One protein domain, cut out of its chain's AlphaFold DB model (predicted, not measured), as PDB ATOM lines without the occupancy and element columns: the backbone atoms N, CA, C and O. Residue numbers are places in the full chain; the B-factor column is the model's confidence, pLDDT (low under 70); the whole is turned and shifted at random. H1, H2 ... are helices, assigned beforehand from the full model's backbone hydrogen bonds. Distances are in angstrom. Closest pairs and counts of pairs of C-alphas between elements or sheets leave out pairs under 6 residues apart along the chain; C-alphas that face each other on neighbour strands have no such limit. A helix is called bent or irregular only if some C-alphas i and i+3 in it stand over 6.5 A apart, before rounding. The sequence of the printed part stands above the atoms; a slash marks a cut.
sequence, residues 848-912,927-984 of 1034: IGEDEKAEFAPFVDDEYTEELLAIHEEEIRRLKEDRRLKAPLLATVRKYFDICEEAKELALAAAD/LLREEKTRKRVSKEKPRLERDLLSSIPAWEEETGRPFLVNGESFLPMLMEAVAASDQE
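This is residues 848 to 912 and 927 to 984 of the 1034 residues of the protein "Anaphase spindle elongation protein 1" of Leucoagaricus sp. SymC.cos (UniProt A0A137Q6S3). A long, sharply bent helix, H3, reaches through most of the length of this domain; its second arm, H3b, packs on another long helix, H4, which runs the opposite way, and H5 folds back on part of H4. The first arm, H3a, reaches away from this group of three, with the short helix H2 packed on its residues 868 to 872 and the short H1 before H2 in the chain. The printed part has 123 residues with five named helices, H1 to H5 in chain order, and no named strand; the class is all helix. The whole is loose, with a radius of gyration of the C-alphas of 19.1 A, and elongated, with spans of 59 by 34 by 21 A.

H3, residues 866 to 911, was assigned as one helix by its hydrogen bonds but is bent: C-alphas 885 and 888 are 7.7 A apart. H3a, residues 866 to 885, measures 28.9 A and begins with C-alpha 866 at (-1.975, -68.957, 0.670). H3b, residues 888 to 911, measures 34.9 A. H4, residues 927 to 959, measures 45.0 A; it is neither bent nor irregular, but only just: C-alphas 950 and 953 are 6.4 A apart. H5, residues 970 to 984, measures 21.3 A and ends with C-alpha 984 at (3.026, -25.052, 37.703). H1 is residues 850 to 854, and H2 is residues 857 to 860.

The arms H3a and H3b are about perpendicular, only just, at 71 degrees. H3b and H4 touch, the closest C-alphas being those of Ile 899 and Val 937 at 6.0 A; they run opposite ways at a shallow tilt of 34 degrees, only just short of steep. H4 and H5 form a helical hairpin at a steep tilt of 43 degrees. H4 touches H5 with residues 945 to 953 alone, and the closest C-alphas are those of Ile 952 and Leu 971, 6.8 A apart. H3b and H5 are apart. H3a touches H2 with residues 868 to 872 alone, the C-alphas of Pro 858 and Leu 868 being closest at 7.0 A. H1 and H2 meet only through their link. In H1, H3a and H5 every O i to N i+4 pair is within hydrogen-bond range, against 19 of 20 in H3b and 25 of 29 in H4; H2 is too short for such a pair, and its 1 pair of O i and N i+3 is within range.

The C-alphas farthest apart are those of Glu 866 and Leu 927, 59.7 A. Residues 913 to 926 are not printed, and C-alphas 912 and 927 are 12.3 A apart across the cut. The links H1 to H2 and H2 to H3 are tight, and H4 to H5 is short. Residues 860 to 867 and 876 to 884 stand free. The mean pLDDT of the printed part is 85.1; residues 981 to 984 are under 70.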
ATOM      1  N   ILE A 848      -0.543 -48.345  17.605       87.00
ATOM      2  CA  ILE A 848       0.755 -48.676  16.995       87.00
ATOM      3  C   ILE A 848       1.235 -47.512  16.114       87.00
ATOM      4  O   ILE A 848       0.449 -46.957  15.343       87.00
ATOM      5  N   GLY A 849       2.512 -47.130  16.235       86.38
ATOM      6  CA  GLY A 849       3.113 -46.065  15.423       86.38
ATOM      7  C   GLY A 849       3.357 -46.470  13.963       86.38
ATOM      8  O   GLY A 849       3.403 -47.650  13.636       86.38
ATOM      9  N   GLU A 850       3.549 -45.496  13.070       82.69
ATOM     10  CA  GLU A 850       3.775 -45.764  11.635       82.69
ATOM     11  C   GLU A 850       5.056 -46.575  11.366       82.69
ATOM     12  O   GLU A 850       5.053 -47.449  10.502       82.69
ATOM     13  N   ASP A 851       6.116 -46.355  12.150       82.44
ATOM     14  CA  ASP A 851       7.366 -47.117  12.034       82.44
ATOM     15  C   ASP A 851       7.177 -48.592  12.437       82.44
ATOM     16  O   ASP A 851       7.694 -49.483  11.772       82.44
ATOM     17  N   GLU A 852       6.372 -48.857  13.473       82.69
ATOM     18  CA  GLU A 852       6.035 -50.216  13.927       82.69
ATOM     19  C   GLU A 852       5.127 -50.941  12.915       82.69
ATOM     20  O   GLU A 852       5.279 -52.142  12.695       82.69
ATOM     21  N   LYS A 853       4.208 -50.226  12.248       87.62
ATOM     22  CA  LYS A 853       3.386 -50.793  11.160       87.62
ATOM     23  C   LYS A 853       4.245 -51.211   9.964       87.62
ATOM     24  O   LYS A 853       3.982 -52.244   9.351       87.62
ATOM     25  N   ALA A 854       5.283 -50.432   9.647       85.50
ATOM     26  CA  ALA A 854       6.191 -50.703   8.533       85.50
ATOM     27  C   ALA A 854       7.073 -51.950   8.743       85.50
ATOM     28  O   ALA A 854       7.600 -52.489   7.769       85.50
ATOM     29  N   GLU A 855       7.216 -52.444   9.979       86.06
ATOM     30  CA  GLU A 855       7.941 -53.689  10.267       86.06
ATOM     31  C   GLU A 855       7.231 -54.930   9.695       86.06
ATOM     32  O   GLU A 855       7.886 -55.924   9.373       86.06
ATOM     33  N   PHE A 856       5.907 -54.875   9.498       92.19
ATOM     34  CA  PHE A 856       5.140 -55.949   8.866       92.19
ATOM     35  C   PHE A 856       5.104 -55.786   7.335       92.19
ATOM     36  O   PHE A 856       4.070 -55.509   6.729       92.19
ATOM     37  N   ALA A 857       6.260 -55.994   6.694       88.12
ATOM     38  CA  ALA A 857       6.432 -55.903   5.237       88.12
ATOM     39  C   ALA A 857       5.403 -56.690   4.378       88.12
ATOM     40  O   ALA A 857       5.019 -56.170   3.329       88.12
ATOM     41  N   PRO A 858       4.897 -57.877   4.786       91.62
ATOM     42  CA  PRO A 858       3.871 -58.616   4.034       91.62
ATOM     43  C   PRO A 858       2.544 -57.856   3.825       91.62
ATOM     44  O   PRO A 858       1.748 -58.218   2.958       91.62
ATOM     45  N   PHE A 859       2.295 -56.776   4.573       90.19
ATOM     46  CA  PHE A 859       1.081 -55.966   4.442       90.19
ATOM     47  C   PHE A 859       0.899 -55.325   3.057       90.19
ATOM     48  O   PHE A 859      -0.231 -55.084   2.645       90.19
ATOM     49  N   VAL A 860       1.993 -55.039   2.344       87.50
ATOM     50  CA  VAL A 860       1.978 -54.344   1.040       87.50
ATOM     51  C   VAL A 860       2.225 -55.274  -0.152       87.50
ATOM     52  O   VAL A 860       2.464 -54.800  -1.256       87.50
ATOM     53  N   ASP A 861       2.211 -56.587   0.070       88.69
ATOM     54  CA  ASP A 861       2.444 -57.582  -0.979       88.69
ATOM     55  C   ASP A 861       1.210 -57.740  -1.895       88.69
ATOM     56  O   ASP A 861       0.096 -57.957  -1.420       88.69
ATOM     57  N   ASP A 862       1.373 -57.631  -3.210       82.56
ATOM     58  CA  ASP A 862       0.261 -57.740  -4.168       82.56
ATOM     59  C   ASP A 862       0.056 -59.179  -4.694       82.56
ATOM     60  O   ASP A 862      -0.873 -59.438  -5.466       82.56
ATOM     61  N   GLU A 863       0.894 -60.140  -4.283       85.06
ATOM     62  CA  GLU A 863       0.777 -61.548  -4.669       85.06
ATOM     63  C   GLU A 863      -0.128 -62.328  -3.702       85.06
ATOM     64  O   GLU A 863       0.302 -62.879  -2.690       85.06
ATOM     65  N   TYR A 864      -1.416 -62.416  -4.045       82.31
ATOM     66  CA  TYR A 864      -2.434 -63.115  -3.252       82.31
ATOM     67  C   TYR A 864      -2.235 -64.642  -3.229       82.31
ATOM     68  O   TYR A 864      -2.864 -65.388  -3.982       82.31
ATOM     69  N   THR A 865      -1.355 -65.105  -2.342       86.00
ATOM     70  CA  THR A 865      -1.008 -66.517  -2.127       86.00
ATOM     71  C   THR A 865      -1.506 -67.031  -0.773       86.00
ATOM     72  O   THR A 865      -1.773 -66.267   0.151       86.00
ATOM     73  N   GLU A 866      -1.610 -68.353  -0.620       80.75
ATOM     74  CA  GLU A 866      -1.975 -68.957   0.670       80.75
ATOM     75  C   GLU A 866      -0.920 -68.698   1.760       80.75
ATOM     76  O   GLU A 866      -1.267 -68.494   2.922       80.75
ATOM     77  N   GLU A 867       0.358 -68.649   1.380       85.69
ATOM     78  CA  GLU A 867       1.457 -68.286   2.280       85.69
ATOM     79  C   GLU A 867       1.282 -66.855   2.798       85.69
ATOM     80  O   GLU A 867       1.418 -66.612   3.999       85.69
ATOM     81  N   LEU A 868       0.888 -65.924   1.922       88.44
ATOM     82  CA  LEU A 868       0.625 -64.543   2.307       88.44
ATOM     83  C   LEU A 868      -0.549 -64.434   3.289       88.44
ATOM     84  O   LEU A 868      -0.441 -63.715   4.284       88.44
ATOM     85  N   LEU A 869      -1.645 -65.167   3.063       86.06
ATOM     86  CA  LEU A 869      -2.780 -65.199   3.993       86.06
ATOM     87  C   LEU A 869      -2.370 -65.746   5.368       86.06
ATOM     88  O   LEU A 869      -2.683 -65.127   6.383       86.06
ATOM     89  N   ALA A 870      -1.622 -66.853   5.410       86.12
ATOM     90  CA  ALA A 870      -1.151 -67.445   6.663       86.12
ATOM     91  C   ALA A 870      -0.278 -66.470   7.473       86.12
ATOM     92  O   ALA A 870      -0.402 -66.386   8.697       86.12
ATOM     93  N   ILE A 871       0.563 -65.686   6.792       91.75
ATOM     94  CA  ILE A 871       1.377 -64.638   7.417       91.75
ATOM     95  C   ILE A 871       0.494 -63.531   8.024       91.75
ATOM     96  O   ILE A 871       0.761 -63.079   9.138       91.75
ATOM     97  N   HIS A 872      -0.582 -63.117   7.344       92.62
ATOM     98  CA  HIS A 872      -1.527 -62.127   7.878       92.62
ATOM     99  C   HIS A 872      -2.334 -62.672   9.069       92.62
ATOM    100  O   HIS A 872      -2.529 -61.961  10.052       92.62
ATOM    101  N   GLU A 873      -2.769 -63.934   9.030       89.12
ATOM    102  CA  GLU A 873      -3.483 -64.574  10.144       89.12
ATOM    103  C   GLU A 873      -2.610 -64.716  11.404       89.12
ATOM    104  O   GLU A 873      -3.097 -64.532  12.525       89.12
ATOM    105  N   GLU A 874      -1.316 -65.015  11.240       90.94
ATOM    106  CA  GLU A 874      -0.347 -65.031  12.343       90.94
ATOM    107  C   GLU A 874      -0.201 -63.646  12.977       90.94
ATOM    108  O   GLU A 874      -0.271 -63.512  14.202       90.94
ATOM    109  N   GLU A 875      -0.075 -62.601  12.157       93.50
ATOM    110  CA  GLU A 875       0.046 -61.232  12.655       93.50
ATOM    111  C   GLU A 875      -1.236 -60.775  13.368       93.50
ATOM    112  O   GLU A 875      -1.164 -60.201  14.454       93.50
ATOM    113  N   ILE A 876      -2.424 -61.122  12.859       91.50
ATOM    114  CA  ILE A 876      -3.695 -60.888  13.570       91.50
ATOM    115  C   ILE A 876      -3.684 -61.563  14.942       91.50
ATOM    116  O   ILE A 876      -4.107 -60.961  15.934       91.50
ATOM    117  N   ARG A 877      -3.209 -62.812  15.032       90.62
ATOM    118  CA  ARG A 877      -3.145 -63.544  16.304       90.62
ATOM    119  C   ARG A 877      -2.200 -62.863  17.287       90.62
ATOM    120  O   ARG A 877      -2.580 -62.655  18.443       90.62
ATOM    121  N   ARG A 878      -1.013 -62.469  16.823       93.62
ATOM    122  CA  ARG A 878      -0.029 -61.712  17.605       93.62
ATOM    123  C   ARG A 878      -0.623 -60.399  18.119       93.62
ATOM    124  O   ARG A 878      -0.559 -60.128  19.318       93.62
ATOM    125  N   LEU A 879      -1.261 -59.618  17.248       92.00
ATOM    126  CA  LEU A 879      -1.878 -58.335  17.597       92.00
ATOM    127  C   LEU A 879      -3.067 -58.501  18.556       92.00
ATOM    128  O   LEU A 879      -3.230 -57.708  19.482       92.00
ATOM    129  N   LYS A 880      -3.890 -59.545  18.405       90.56
ATOM    130  CA  LYS A 880      -4.976 -59.852  19.356       90.56
ATOM    131  C   LYS A 880      -4.447 -60.171  20.751       90.56
ATOM    132  O   LYS A 880      -5.023 -59.705  21.737       90.56
ATOM    133  N   GLU A 881      -3.359 -60.930  20.845       89.19
ATOM    134  CA  GLU A 881      -2.732 -61.243  22.129       89.19
ATOM    135  C   GLU A 881      -2.101 -59.997  22.763       89.19
ATOM    136  O   GLU A 881      -2.323 -59.713  23.943       89.19
ATOM    137  N   ASP A 882      -1.424 -59.170  21.966       86.75
ATOM    138  CA  ASP A 882      -0.905 -57.884  22.428       86.75
ATOM    139  C   ASP A 882      -2.026 -56.954  22.905       86.75
ATOM    140  O   ASP A 882      -1.899 -56.306  23.949       86.75
ATOM    141  N   ARG A 883      -3.168 -56.940  22.211       88.06
ATOM    142  CA  ARG A 883      -4.367 -56.211  22.638       88.06
ATOM    143  C   ARG A 883      -4.891 -56.736  23.965       88.06
ATOM    144  O   ARG A 883      -5.235 -55.927  24.824       88.06
ATOM    145  N   ARG A 884      -4.939 -58.054  24.166       88.50
ATOM    146  CA  ARG A 884      -5.369 -58.671  25.430       88.50
ATOM    147  C   ARG A 884      -4.473 -58.240  26.592       88.50
ATOM    148  O   ARG A 884      -4.990 -57.841  27.635       88.50
ATOM    149  N   LEU A 885      -3.154 -58.273  26.401       85.94
ATOM    150  CA  LEU A 885      -2.167 -57.899  27.419       85.94
ATOM    151  C   LEU A 885      -2.175 -56.395  27.726       85.94
ATOM    152  O   LEU A 885      -2.041 -56.001  28.885       85.94
ATOM    153  N   LYS A 886      -2.342 -55.542  26.707       88.06
ATOM    154  CA  LYS A 886      -2.322 -54.078  26.859       88.06
ATOM    155  C   LYS A 886      -3.689 -53.481  27.232       88.06
ATOM    156  O   LYS A 886      -3.735 -52.337  27.684       88.06
ATOM    157  N   ALA A 887      -4.799 -54.212  27.089       85.50
ATOM    158  CA  ALA A 887      -6.167 -53.684  27.220       85.50
ATOM    159  C   ALA A 887      -6.459 -52.877  28.509       85.50
ATOM    160  O   ALA A 887      -7.023 -51.783  28.388       85.50
ATOM    161  N   PRO A 888      -6.093 -53.332  29.729       82.69
ATOM    162  CA  PRO A 888      -6.389 -52.583  30.957       82.69
ATOM    163  C   PRO A 888      -5.666 -51.228  31.019       82.69
ATOM    164  O   PRO A 888      -6.226 -50.231  31.489       82.69
ATOM    165  N   LEU A 889      -4.435 -51.186  30.500       87.06
ATOM    166  CA  LEU A 889      -3.626 -49.974  30.428       87.06
ATOM    167  C   LEU A 889      -4.110 -49.060  29.306       87.06
ATOM    168  O   LEU A 889      -4.379 -47.893  29.572       87.06
ATOM    169  N   LEU A 890      -4.334 -49.582  28.097       87.94
ATOM    170  CA  LEU A 890      -4.824 -48.805  26.951       87.94
ATOM    171  C   LEU A 890      -6.171 -48.132  27.231       87.94
ATOM    172  O   LEU A 890      -6.371 -46.981  26.856       87.94
ATOM    173  N   ALA A 891      -7.084 -48.791  27.952       86.75
ATOM    174  CA  ALA A 891      -8.346 -48.176  28.366       86.75
ATOM    175  C   ALA A 891      -8.140 -46.972  29.305       86.75
ATOM    176  O   ALA A 891      -8.905 -46.006  29.269       86.75
ATOM    177  N   THR A 892      -7.114 -47.028  30.152       87.19
ATOM    178  CA  THR A 892      -6.757 -45.956  31.090       87.19
ATOM    179  C   THR A 892      -5.984 -44.840  30.379       87.19
ATOM    180  O   THR A 892      -6.252 -43.666  30.625       87.19
ATOM    181  N   VAL A 893      -5.108 -45.191  29.434       89.00
ATOM    182  CA  VAL A 893      -4.364 -44.267  28.562       89.00
ATOM    183  C   VAL A 893      -5.308 -43.483  27.646       89.00
ATOM    184  O   VAL A 893      -5.213 -42.261  27.599       89.00
ATOM    185  N   ARG A 894      -6.289 -44.138  27.002       88.81
ATOM    186  CA  ARG A 894      -7.343 -43.466  26.212       88.81
ATOM    187  C   ARG A 894      -8.081 -42.421  27.050       88.81
ATOM    188  O   ARG A 894      -8.128 -41.255  26.681       88.81
ATOM    189  N   LYS A 895      -8.551 -42.809  28.243       88.62
ATOM    190  CA  LYS A 895      -9.208 -41.881  29.183       88.62
ATOM    191  C   LYS A 895      -8.294 -40.737  29.621       88.62
ATOM    192  O   LYS A 895      -8.777 -39.633  29.856       88.62
ATOM    193  N   TYR A 896      -6.997 -40.990  29.775       89.31
ATOM    194  CA  TYR A 896      -6.027 -39.953  30.107       89.31
ATOM    195  C   TYR A 896      -5.848 -38.955  28.957       89.31
ATOM    196  O   TYR A 896      -5.867 -37.752  29.218       89.31
ATOM    197  N   PHE A 897      -5.747 -39.415  27.705       89.62
ATOM    198  CA  PHE A 897      -5.717 -38.525  26.542       89.62
ATOM    199  C   PHE A 897      -7.006 -37.714  26.404       89.62
ATOM    200  O   PHE A 897      -6.917 -36.498  26.248       89.62
ATOM    201  N   ASP A 898      -8.180 -38.334  26.577       89.38
ATOM    202  CA  ASP A 898      -9.473 -37.633  26.557       89.38
ATOM    203  C   ASP A 898      -9.504 -36.500  27.594       89.38
ATOM    204  O   ASP A 898      -9.856 -35.360  27.298       89.38
ATOM    205  N   ILE A 899      -9.080 -36.793  28.827       89.38
ATOM    206  CA  ILE A 899      -9.020 -35.807  29.910       89.38
ATOM    207  C   ILE A 899      -7.954 -34.730  29.644       89.38
ATOM    208  O   ILE A 899      -8.133 -33.580  30.052       89.38
ATOM    209  N   CYS A 900      -6.844 -35.069  28.985       86.31
ATOM    210  CA  CYS A 900      -5.813 -34.110  28.598       86.31
ATOM    211  C   CYS A 900      -6.284 -33.158  27.496       86.31
ATOM    212  O   CYS A 900      -6.032 -31.956  27.606       86.31
ATOM    213  N   GLU A 901      -7.007 -33.652  26.492       87.25
ATOM    214  CA  GLU A 901      -7.640 -32.806  25.481       87.25
ATOM    215  C   GLU A 901      -8.747 -31.944  26.109       87.25
ATOM    216  O   GLU A 901      -8.719 -30.726  25.939       87.25
ATOM    217  N   GLU A 902      -9.604 -32.497  26.982       86.44
ATOM    218  CA  GLU A 902     -10.568 -31.704  27.772       86.44
ATOM    219  C   GLU A 902      -9.867 -30.598  28.595       86.44
ATOM    220  O   GLU A 902     -10.379 -29.482  28.731       86.44
ATOM    221  N   ALA A 903      -8.679 -30.873  29.147       83.69
ATOM    222  CA  ALA A 903      -7.884 -29.896  29.894       83.69
ATOM    223  C   ALA A 903      -7.322 -28.783  28.997       83.69
ATOM    224  O   ALA A 903      -7.310 -27.613  29.394       83.69
ATOM    225  N   LYS A 904      -6.851 -29.141  27.802       84.50
ATOM    226  CA  LYS A 904      -6.298 -28.223  26.803       84.50
ATOM    227  C   LYS A 904      -7.385 -27.333  26.213       84.50
ATOM    228  O   LYS A 904      -7.205 -26.117  26.171       84.50
ATOM    229  N   GLU A 905      -8.536 -27.898  25.858       83.44
ATOM    230  CA  GLU A 905      -9.723 -27.148  25.439       83.44
ATOM    231  C   GLU A 905     -10.179 -26.173  26.527       83.44
ATOM    232  O   GLU A 905     -10.453 -25.007  26.246       83.44
ATOM    233  N   LEU A 906     -10.193 -26.609  27.791       82.88
ATOM    234  CA  LEU A 906     -10.526 -25.746  28.920       82.88
ATOM    235  C   LEU A 906      -9.499 -24.618  29.116       82.88
ATOM    236  O   LEU A 906      -9.886 -23.502  29.464       82.88
ATOM    237  N   ALA A 907      -8.208 -24.883  28.903       79.38
ATOM    238  CA  ALA A 907      -7.154 -23.873  28.975       79.38
ATOM    239  C   ALA A 907      -7.273 -22.843  27.840       79.38
ATOM    240  O   ALA A 907      -7.204 -21.642  28.102       79.38
ATOM    241  N   LEU A 908      -7.535 -23.294  26.608       82.06
ATOM    242  CA  LEU A 908      -7.814 -22.432  25.454       82.06
ATOM    243  C   LEU A 908      -9.070 -21.584  25.689       82.06
ATOM    244  O   LEU A 908      -9.042 -20.367  25.506       82.06
ATOM    245  N   ALA A 909     -10.146 -22.200  26.185       78.12
ATOM    246  CA  ALA A 909     -11.371 -21.501  26.549       78.12
ATOM    247  C   ALA A 909     -11.151 -20.505  27.698       78.12
ATOM    248  O   ALA A 909     -11.777 -19.450  27.715       78.12
ATOM    249  N   ALA A 910     -10.264 -20.801  28.654       73.31
ATOM    250  CA  ALA A 910      -9.935 -19.903  29.759       73.31
ATOM    251  C   ALA A 910      -9.024 -18.732  29.362       73.31
ATOM    252  O   ALA A 910      -9.103 -17.683  30.005       73.31
ATOM    253  N   ALA A 911      -8.194 -18.898  28.329       75.75
ATOM    254  CA  ALA A 911      -7.339 -17.854  27.765       75.75
ATOM    255  C   ALA A 911      -8.105 -16.858  26.870       75.75
ATOM    256  O   ALA A 911      -7.628 -15.748  26.630       75.75
ATOM    257  N   ASP A 912      -9.303 -17.225  26.404       75.56
ATOM    258  CA  ASP A 912     -10.177 -16.360  25.613       75.56
ATOM    259  C   ASP A 912     -10.729 -15.189  26.454       75.56
ATOM    260  O   ASP A 912     -11.601 -15.343  27.313       75.56
ATOM    261  N   LEU A 927     -20.187 -21.434  31.086       72.94
ATOM    262  CA  LEU A 927     -19.294 -21.333  32.253       72.94
ATOM    263  C   LEU A 927     -19.553 -22.428  33.298       72.94
ATOM    264  O   LEU A 927     -18.625 -22.882  33.960       72.94
ATOM    265  N   LEU A 928     -20.806 -22.876  33.437       76.44
ATOM    266  CA  LEU A 928     -21.160 -23.957  34.360       76.44
ATOM    267  C   LEU A 928     -20.663 -25.317  33.850       76.44
ATOM    268  O   LEU A 928     -20.171 -26.119  34.643       76.44
ATOM    269  N   ARG A 929     -20.766 -25.571  32.537       79.56
ATOM    270  CA  ARG A 929     -20.185 -26.757  31.891       79.56
ATOM    271  C   ARG A 929     -18.663 -26.728  31.967       79.56
ATOM    272  O   ARG A 929     -18.092 -27.706  32.423       79.56
ATOM    273  N   GLU A 930     -18.032 -25.599  31.655       80.44
ATOM    274  CA  GLU A 930     -16.583 -25.410  31.795       80.44
ATOM    275  C   GLU A 930     -16.117 -25.615  33.246       80.44
ATOM    276  O   GLU A 930     -15.115 -26.282  33.472       80.44
ATOM    277  N   GLU A 931     -16.850 -25.130  34.253       79.25
ATOM    278  CA  GLU A 931     -16.515 -25.359  35.668       79.25
ATOM    279  C   GLU A 931     -16.737 -26.824  36.094       79.25
ATOM    280  O   GLU A 931     -15.974 -27.360  36.902       79.25
ATOM    281  N   LYS A 932     -17.751 -27.504  35.542       84.38
ATOM    282  CA  LYS A 932     -17.980 -28.943  35.754       84.38
ATOM    283  C   LYS A 932     -16.856 -29.774  35.128       84.38
ATOM    284  O   LYS A 932     -16.318 -30.648  35.807       84.38
ATOM    285  N   THR A 933     -16.461 -29.464  33.893       81.56
ATOM    286  CA  THR A 933     -15.318 -30.077  33.204       81.56
ATOM    287  C   THR A 933     -14.016 -29.761  33.938       81.56
ATOM    288  O   THR A 933     -13.249 -30.674  34.212       81.56
ATOM    289  N   ARG A 934     -13.812 -28.528  34.425       83.94
ATOM    290  CA  ARG A 934     -12.660 -28.153  35.266       83.94
ATOM    291  C   ARG A 934     -12.553 -29.006  36.520       83.94
ATOM    292  O   ARG A 934     -11.470 -29.478  36.846       83.94
ATOM    293  N   LYS A 935     -13.665 -29.208  37.232       82.88
ATOM    294  CA  LYS A 935     -13.699 -30.060  38.431       82.88
ATOM    295  C   LYS A 935     -13.415 -31.522  38.101       82.88
ATOM    296  O   LYS A 935     -12.761 -32.189  38.899       82.88
ATOM    297  N   ARG A 936     -13.889 -32.008  36.949       85.88
ATOM    298  CA  ARG A 936     -13.594 -33.357  36.453       85.88
ATOM    299  C   ARG A 936     -12.112 -33.499  36.118       85.88
ATOM    300  O   ARG A 936     -11.458 -34.320  36.744       85.88
ATOM    301  N   VAL A 937     -11.569 -32.652  35.245       86.25
ATOM    302  CA  VAL A 937     -10.149 -32.629  34.859       86.25
ATOM    303  C   VAL A 937      -9.247 -32.498  36.088       86.25
ATOM    304  O   VAL A 937      -8.347 -33.306  36.275       86.25
ATOM    305  N   SER A 938      -9.528 -31.557  36.996       82.62
ATOM    306  CA  SER A 938      -8.718 -31.329  38.204       82.62
ATOM    307  C   SER A 938      -8.705 -32.507  39.188       82.62
ATOM    308  O   SER A 938      -7.850 -32.528  40.073       82.62
ATOM    309  N   LYS A 939      -9.654 -33.446  39.088       85.94
ATOM    310  CA  LYS A 939      -9.763 -34.616  39.973       85.94
ATOM    311  C   LYS A 939      -9.343 -35.912  39.281       85.94
ATOM    312  O   LYS A 939      -8.659 -36.729  39.886       85.94
ATOM    313  N   GLU A 940      -9.784 -36.113  38.045       88.00
ATOM    314  CA  GLU A 940      -9.558 -37.333  37.269       88.00
ATOM    315  C   GLU A 940      -8.165 -37.343  36.635       88.00
ATOM    316  O   GLU A 940      -7.537 -38.394  36.652       88.00
ATOM    317  N   LYS A 941      -7.636 -36.197  36.167       85.19
ATOM    318  CA  LYS A 941      -6.303 -36.138  35.542       85.19
ATOM    319  C   LYS A 941      -5.192 -36.620  36.492       85.19
ATOM    320  O   LYS A 941      -4.550 -37.607  36.151       85.19
ATOM    321  N   PRO A 942      -5.036 -36.073  37.719       85.94
ATOM    322  CA  PRO A 942      -3.977 -36.528  38.629       85.94
ATOM    323  C   PRO A 942      -4.202 -37.954  39.145       85.94
ATOM    324  O   PRO A 942      -3.259 -38.654  39.506       85.94
ATOM    325  N   ARG A 943      -5.465 -38.399  39.203       89.12
ATOM    326  CA  ARG A 943      -5.808 -39.775  39.570       89.12
ATOM    327  C   ARG A 943      -5.331 -40.751  38.496       89.12
ATOM    328  O   ARG A 943      -4.667 -41.716  38.844       89.12
ATOM    329  N   LEU A 944      -5.652 -40.487  37.228       89.62
ATOM    330  CA  LEU A 944      -5.224 -41.311  36.096       89.62
ATOM    331  C   LEU A 944      -3.699 -41.290  35.942       89.62
ATOM    332  O   LEU A 944      -3.120 -42.349  35.751       89.62
ATOM    333  N   GLU A 945      -3.048 -40.132  36.105       89.19
ATOM    334  CA  GLU A 945      -1.579 -40.011  36.099       89.19
ATOM    335  C   GLU A 945      -0.934 -40.892  37.172       89.19
ATOM    336  O   GLU A 945      -0.034 -41.670  36.874       89.19
ATOM    337  N   ARG A 946      -1.420 -40.825  38.417       86.69
ATOM    338  CA  ARG A 946      -0.910 -41.657  39.517       86.69
ATOM    339  C   ARG A 946      -1.151 -43.144  39.267       86.69
ATOM    340  O   ARG A 946      -0.261 -43.951  39.521       86.69
ATOM    341  N   ASP A 947      -2.351 -43.499  38.818       88.25
ATOM    342  CA  ASP A 947      -2.718 -44.889  38.578       88.25
ATOM    343  C   ASP A 947      -1.842 -45.462  37.432       88.25
ATOM    344  O   ASP A 947      -1.230 -46.513  37.616       88.25
ATOM    345  N   LEU A 948      -1.637 -44.717  36.332       90.25
ATOM    346  CA  LEU A 948      -0.757 -45.087  35.209       90.25
ATOM    347  C   LEU A 948       0.736 -45.143  35.586       90.25
ATOM    348  O   LEU A 948       1.411 -46.105  35.221       90.25
ATOM    349  N   LEU A 949       1.247 -44.175  36.359       89.38
ATOM    350  CA  LEU A 949       2.632 -44.176  36.863       89.38
ATOM    351  C   LEU A 949       2.932 -45.377  37.770       89.38
ATOM    352  O   LEU A 949       4.092 -45.752  37.918       89.38
ATOM    353  N   SER A 950       1.906 -45.978  38.380       87.75
ATOM    354  CA  SER A 950       2.054 -47.210  39.161       87.75
ATOM    355  C   SER A 950       1.918 -48.476  38.314       87.75
ATOM    356  O   SER A 950       2.611 -49.457  38.568       87.75
ATOM    357  N   SER A 951       1.042 -48.466  37.305       90.06
ATOM    358  CA  SER A 951       0.677 -49.669  36.558       90.06
ATOM    359  C   SER A 951       1.554 -49.932  35.331       90.06
ATOM    360  O   SER A 951       1.721 -51.090  34.963       90.06
ATOM    361  N   ILE A 952       2.115 -48.895  34.694       89.50
ATOM    362  CA  ILE A 952       2.984 -49.056  33.514       89.50
ATOM    363  C   ILE A 952       4.323 -49.719  33.876       89.50
ATOM    364  O   ILE A 952       4.648 -50.708  33.227       89.50
ATOM    365  N   PRO A 953       5.072 -49.293  34.918       89.31
ATOM    366  CA  PRO A 953       6.340 -49.945  35.265       89.31
ATOM    367  C   PRO A 953       6.167 -51.416  35.653       89.31
ATOM    368  O   PRO A 953       6.973 -52.252  35.266       89.31
ATOM    369  N   ALA A 954       5.082 -51.740  36.370       86.25
ATOM    370  CA  ALA A 954       4.751 -53.119  36.725       86.25
ATOM    371  C   ALA A 954       4.509 -53.986  35.477       86.25
ATOM    372  O   ALA A 954       4.942 -55.133  35.426       86.25
ATOM    373  N   TRP A 955       3.867 -53.423  34.451       89.31
ATOM    374  CA  TRP A 955       3.652 -54.104  33.177       89.31
ATOM    375  C   TRP A 955       4.932 -54.218  32.337       89.31
ATOM    376  O   TRP A 955       5.156 -55.251  31.711       89.31
ATOM    377  N   GLU A 956       5.789 -53.191  32.319       90.06
ATOM    378  CA  GLU A 956       7.083 -53.234  31.614       90.06
ATOM    379  C   GLU A 956       8.036 -54.260  32.250       90.06
ATOM    380  O   GLU A 956       8.752 -54.957  31.534       90.06
ATOM    381  N   GLU A 957       8.006 -54.410  33.579       87.12
ATOM    382  CA  GLU A 957       8.760 -55.437  34.311       87.12
ATOM    383  C   GLU A 957       8.213 -56.849  34.046       87.12
ATOM    384  O   GLU A 957       8.989 -57.779  33.827       87.12
ATOM    385  N   GLU A 958       6.886 -57.012  34.006       85.38
ATOM    386  CA  GLU A 958       6.230 -58.300  33.740       85.38
ATOM    387  C   GLU A 958       6.407 -58.768  32.285       85.38
ATOM    388  O   GLU A 958       6.595 -59.957  32.031       85.38
ATOM    389  N   THR A 959       6.362 -57.845  31.321       82.81
ATOM    390  CA  THR A 959       6.446 -58.171  29.886       82.81
ATOM    391  C   THR A 959       7.850 -58.028  29.297       82.81
ATOM    392  O   THR A 959       8.086 -58.481  28.177       82.81
ATOM    393  N   GLY A 960       8.784 -57.410  30.026       83.00
ATOM    394  CA  GLY A 960      10.175 -57.210  29.609       83.00
ATOM    395  C   GLY A 960      10.364 -56.247  28.429       83.00
ATOM    396  O   GLY A 960      11.440 -56.230  27.832       83.00
ATOM    397  N   ARG A 961       9.338 -55.464  28.068       85.81
ATOM    398  CA  ARG A 961       9.339 -54.531  26.928       85.81
ATOM    399  C   ARG A 961       8.756 -53.168  27.320       85.81
ATOM    400  O   ARG A 961       7.870 -53.127  28.172       85.81
ATOM    401  N   PRO A 962       9.207 -52.060  26.701       84.75
ATOM    402  CA  PRO A 962       8.649 -50.740  26.975       84.75
ATOM    403  C   PRO A 962       7.189 -50.641  26.505       84.75
ATOM    404  O   PRO A 962       6.814 -51.188  25.464       84.75
ATOM    405  N   PHE A 963       6.357 -49.917  27.253       87.94
ATOM    406  CA  PHE A 963       4.978 -49.631  26.868       87.94
ATOM    407  C   PHE A 963       4.961 -48.454  25.889       87.94
ATOM    408  O   PHE A 963       5.059 -47.286  26.282       87.94
ATOM    409  N   LEU A 964       4.870 -48.782  24.602       86.88
ATOM    410  CA  LEU A 964       4.827 -47.809  23.516       86.88
ATOM    411  C   LEU A 964       3.396 -47.344  23.231       86.88
ATOM    412  O   LEU A 964       2.454 -48.139  23.272       86.88
ATOM    413  N   VAL A 965       3.261 -46.058  22.918       84.56
ATOM    414  CA  VAL A 965       2.043 -45.425  22.405       84.56
ATOM    415  C   VAL A 965       2.452 -44.550  21.224       84.56
ATOM    416  O   VAL A 965       3.253 -43.634  21.396       84.56
ATOM    417  N   ASN A 966       1.915 -44.827  20.036       83.19
ATOM    418  CA  ASN A 966       2.280 -44.173  18.775       83.19
ATOM    419  C   ASN A 966       3.804 -44.166  18.505       83.19
ATOM    420  O   ASN A 966       4.332 -43.173  18.013       83.19
ATOM    421  N   GLY A 967       4.513 -45.249  18.852       78.38
ATOM    422  CA  GLY A 967       5.960 -45.392  18.641       78.38
ATOM    423  C   GLY A 967       6.872 -44.821  19.739       78.38
ATOM    424  O   GLY A 967       8.084 -45.023  19.680       78.38
ATOM    425  N   GLU A 968       6.339 -44.160  20.774       81.94
ATOM    426  CA  GLU A 968       7.139 -43.581  21.867       81.94
ATOM    427  C   GLU A 968       6.859 -44.251  23.222       81.94
ATOM    428  O   GLU A 968       5.726 -44.624  23.528       81.94
ATOM    429  N   SER A 969       7.887 -44.380  24.075       87.06
ATOM    430  CA  SER A 969       7.718 -44.893  25.443       87.06
ATOM    431  C   SER A 969       6.861 -43.929  26.264       87.06
ATOM    432  O   SER A 969       7.214 -42.766  26.476       87.06
ATOM    433  N   PHE A 970       5.720 -44.422  26.743       87.19
ATOM    434  CA  PHE A 970       4.713 -43.575  27.372       87.19
ATOM    435  C   PHE A 970       5.073 -43.177  28.815       87.19
ATOM    436  O   PHE A 970       4.662 -42.116  29.286       87.19
ATOM    437  N   LEU A 971       5.874 -43.982  29.523       86.25
ATOM    438  CA  LEU A 971       6.267 -43.709  30.911       86.25
ATOM    439  C   LEU A 971       7.105 -42.414  31.054       86.25
ATOM    440  O   LEU A 971       6.715 -41.565  31.860       86.25
ATOM    441  N   PRO A 972       8.185 -42.187  30.273       84.69
ATOM    442  CA  PRO A 972       8.911 -40.912  30.269       84.69
ATOM    443  C   PRO A 972       8.023 -39.709  29.933       84.69
ATOM    444  O   PRO A 972       8.078 -38.699  30.632       84.69
ATOM    445  N   MET A 973       7.159 -39.843  28.919       84.19
ATOM    446  CA  MET A 973       6.221 -38.792  28.503       84.19
ATOM    447  C   MET A 973       5.263 -38.413  29.645       84.19
ATOM    448  O   MET A 973       5.030 -37.232  29.917       84.19
ATOM    449  N   LEU A 974       4.735 -39.410  30.361       86.19
ATOM    450  CA  LEU A 974       3.849 -39.203  31.505       86.19
ATOM    451  C   LEU A 974       4.583 -38.552  32.688       86.19
ATOM    452  O   LEU A 974       4.047 -37.637  33.315       86.19
ATOM    453  N   MET A 975       5.813 -38.981  32.984       85.69
ATOM    454  CA  MET A 975       6.634 -38.396  34.050       85.69
ATOM    455  C   MET A 975       6.971 -36.926  33.777       85.69
ATOM    456  O   MET A 975       6.897 -36.102  34.691       85.69
ATOM    457  N   GLU A 976       7.300 -36.579  32.532       85.12
ATOM    458  CA  GLU A 976       7.555 -35.197  32.122       85.12
ATOM    459  C   GLU A 976       6.290 -34.331  32.242       85.12
ATOM    460  O   GLU A 976       6.338 -33.238  32.815       85.12
ATOM    461  N   ALA A 977       5.137 -34.844  31.798       80.50
ATOM    462  CA  ALA A 977       3.855 -34.149  31.909       80.50
ATOM    463  C   ALA A 977       3.454 -33.870  33.372       80.50
ATOM    464  O   ALA A 977       3.000 -32.766  33.700       80.50
ATOM    465  N   VAL A 978       3.665 -34.839  34.271       82.62
ATOM    466  CA  VAL A 978       3.403 -34.688  35.713       82.62
ATOM    467  C   VAL A 978       4.384 -33.704  36.353       82.62
ATOM    468  O   VAL A 978       3.964 -32.825  37.107       82.62
ATOM    469  N   ALA A 979       5.675 -33.773  36.010       79.75
ATOM    470  CA  ALA A 979       6.687 -32.846  36.516       79.75
ATOM    471  C   ALA A 979       6.406 -31.391  36.099       79.75
ATOM    472  O   ALA A 979       6.514 -30.477  36.926       79.75
ATOM    473  N   ALA A 980       5.981 -31.170  34.850       75.88
ATOM    474  CA  ALA A 980       5.556 -29.860  34.363       75.88
ATOM    475  C   ALA A 980       4.334 -29.327  35.143       75.88
ATOM    476  O   ALA A 980       4.312 -28.162  35.551       75.88
ATOM    477  N   SER A 981       3.351 -30.190  35.430       68.88
ATOM    478  CA  SER A 981       2.146 -29.859  36.211       68.88
ATOM    479  C   SER A 981       2.456 -29.524  37.682       68.88
ATOM    480  O   SER A 981       1.924 -28.559  38.242       68.88
ATOM    481  N   ASP A 982       3.372 -30.258  38.318       66.62
ATOM    482  CA  ASP A 982       3.804 -30.008  39.700       66.62
ATOM    483  C   ASP A 982       4.592 -28.698  39.845       66.62
ATOM    484  O   ASP A 982       4.455 -27.980  40.847       66.62
ATOM    485  N   GLN A 983       5.394 -28.343  38.838       61.28
ATOM    486  CA  GLN A 983       6.134 -27.082  38.804       61.28
ATOM    487  C   GLN A 983       5.201 -25.869  38.619       61.28
ATOM    488  O   GLN A 983       5.435 -24.818  39.225       61.28
ATOM    489  N   GLU A 984       4.115 -26.028  37.857       59.69
ATOM    490  CA  GLU A 984       3.026 -25.052  37.703       59.69
ATOM    491  C   GLU A 984       2.236 -24.876  39.021       59.69
ATOM    492  O   GLU A 984       1.981 -23.750  39.463       59.69
TER     493      GLU A 984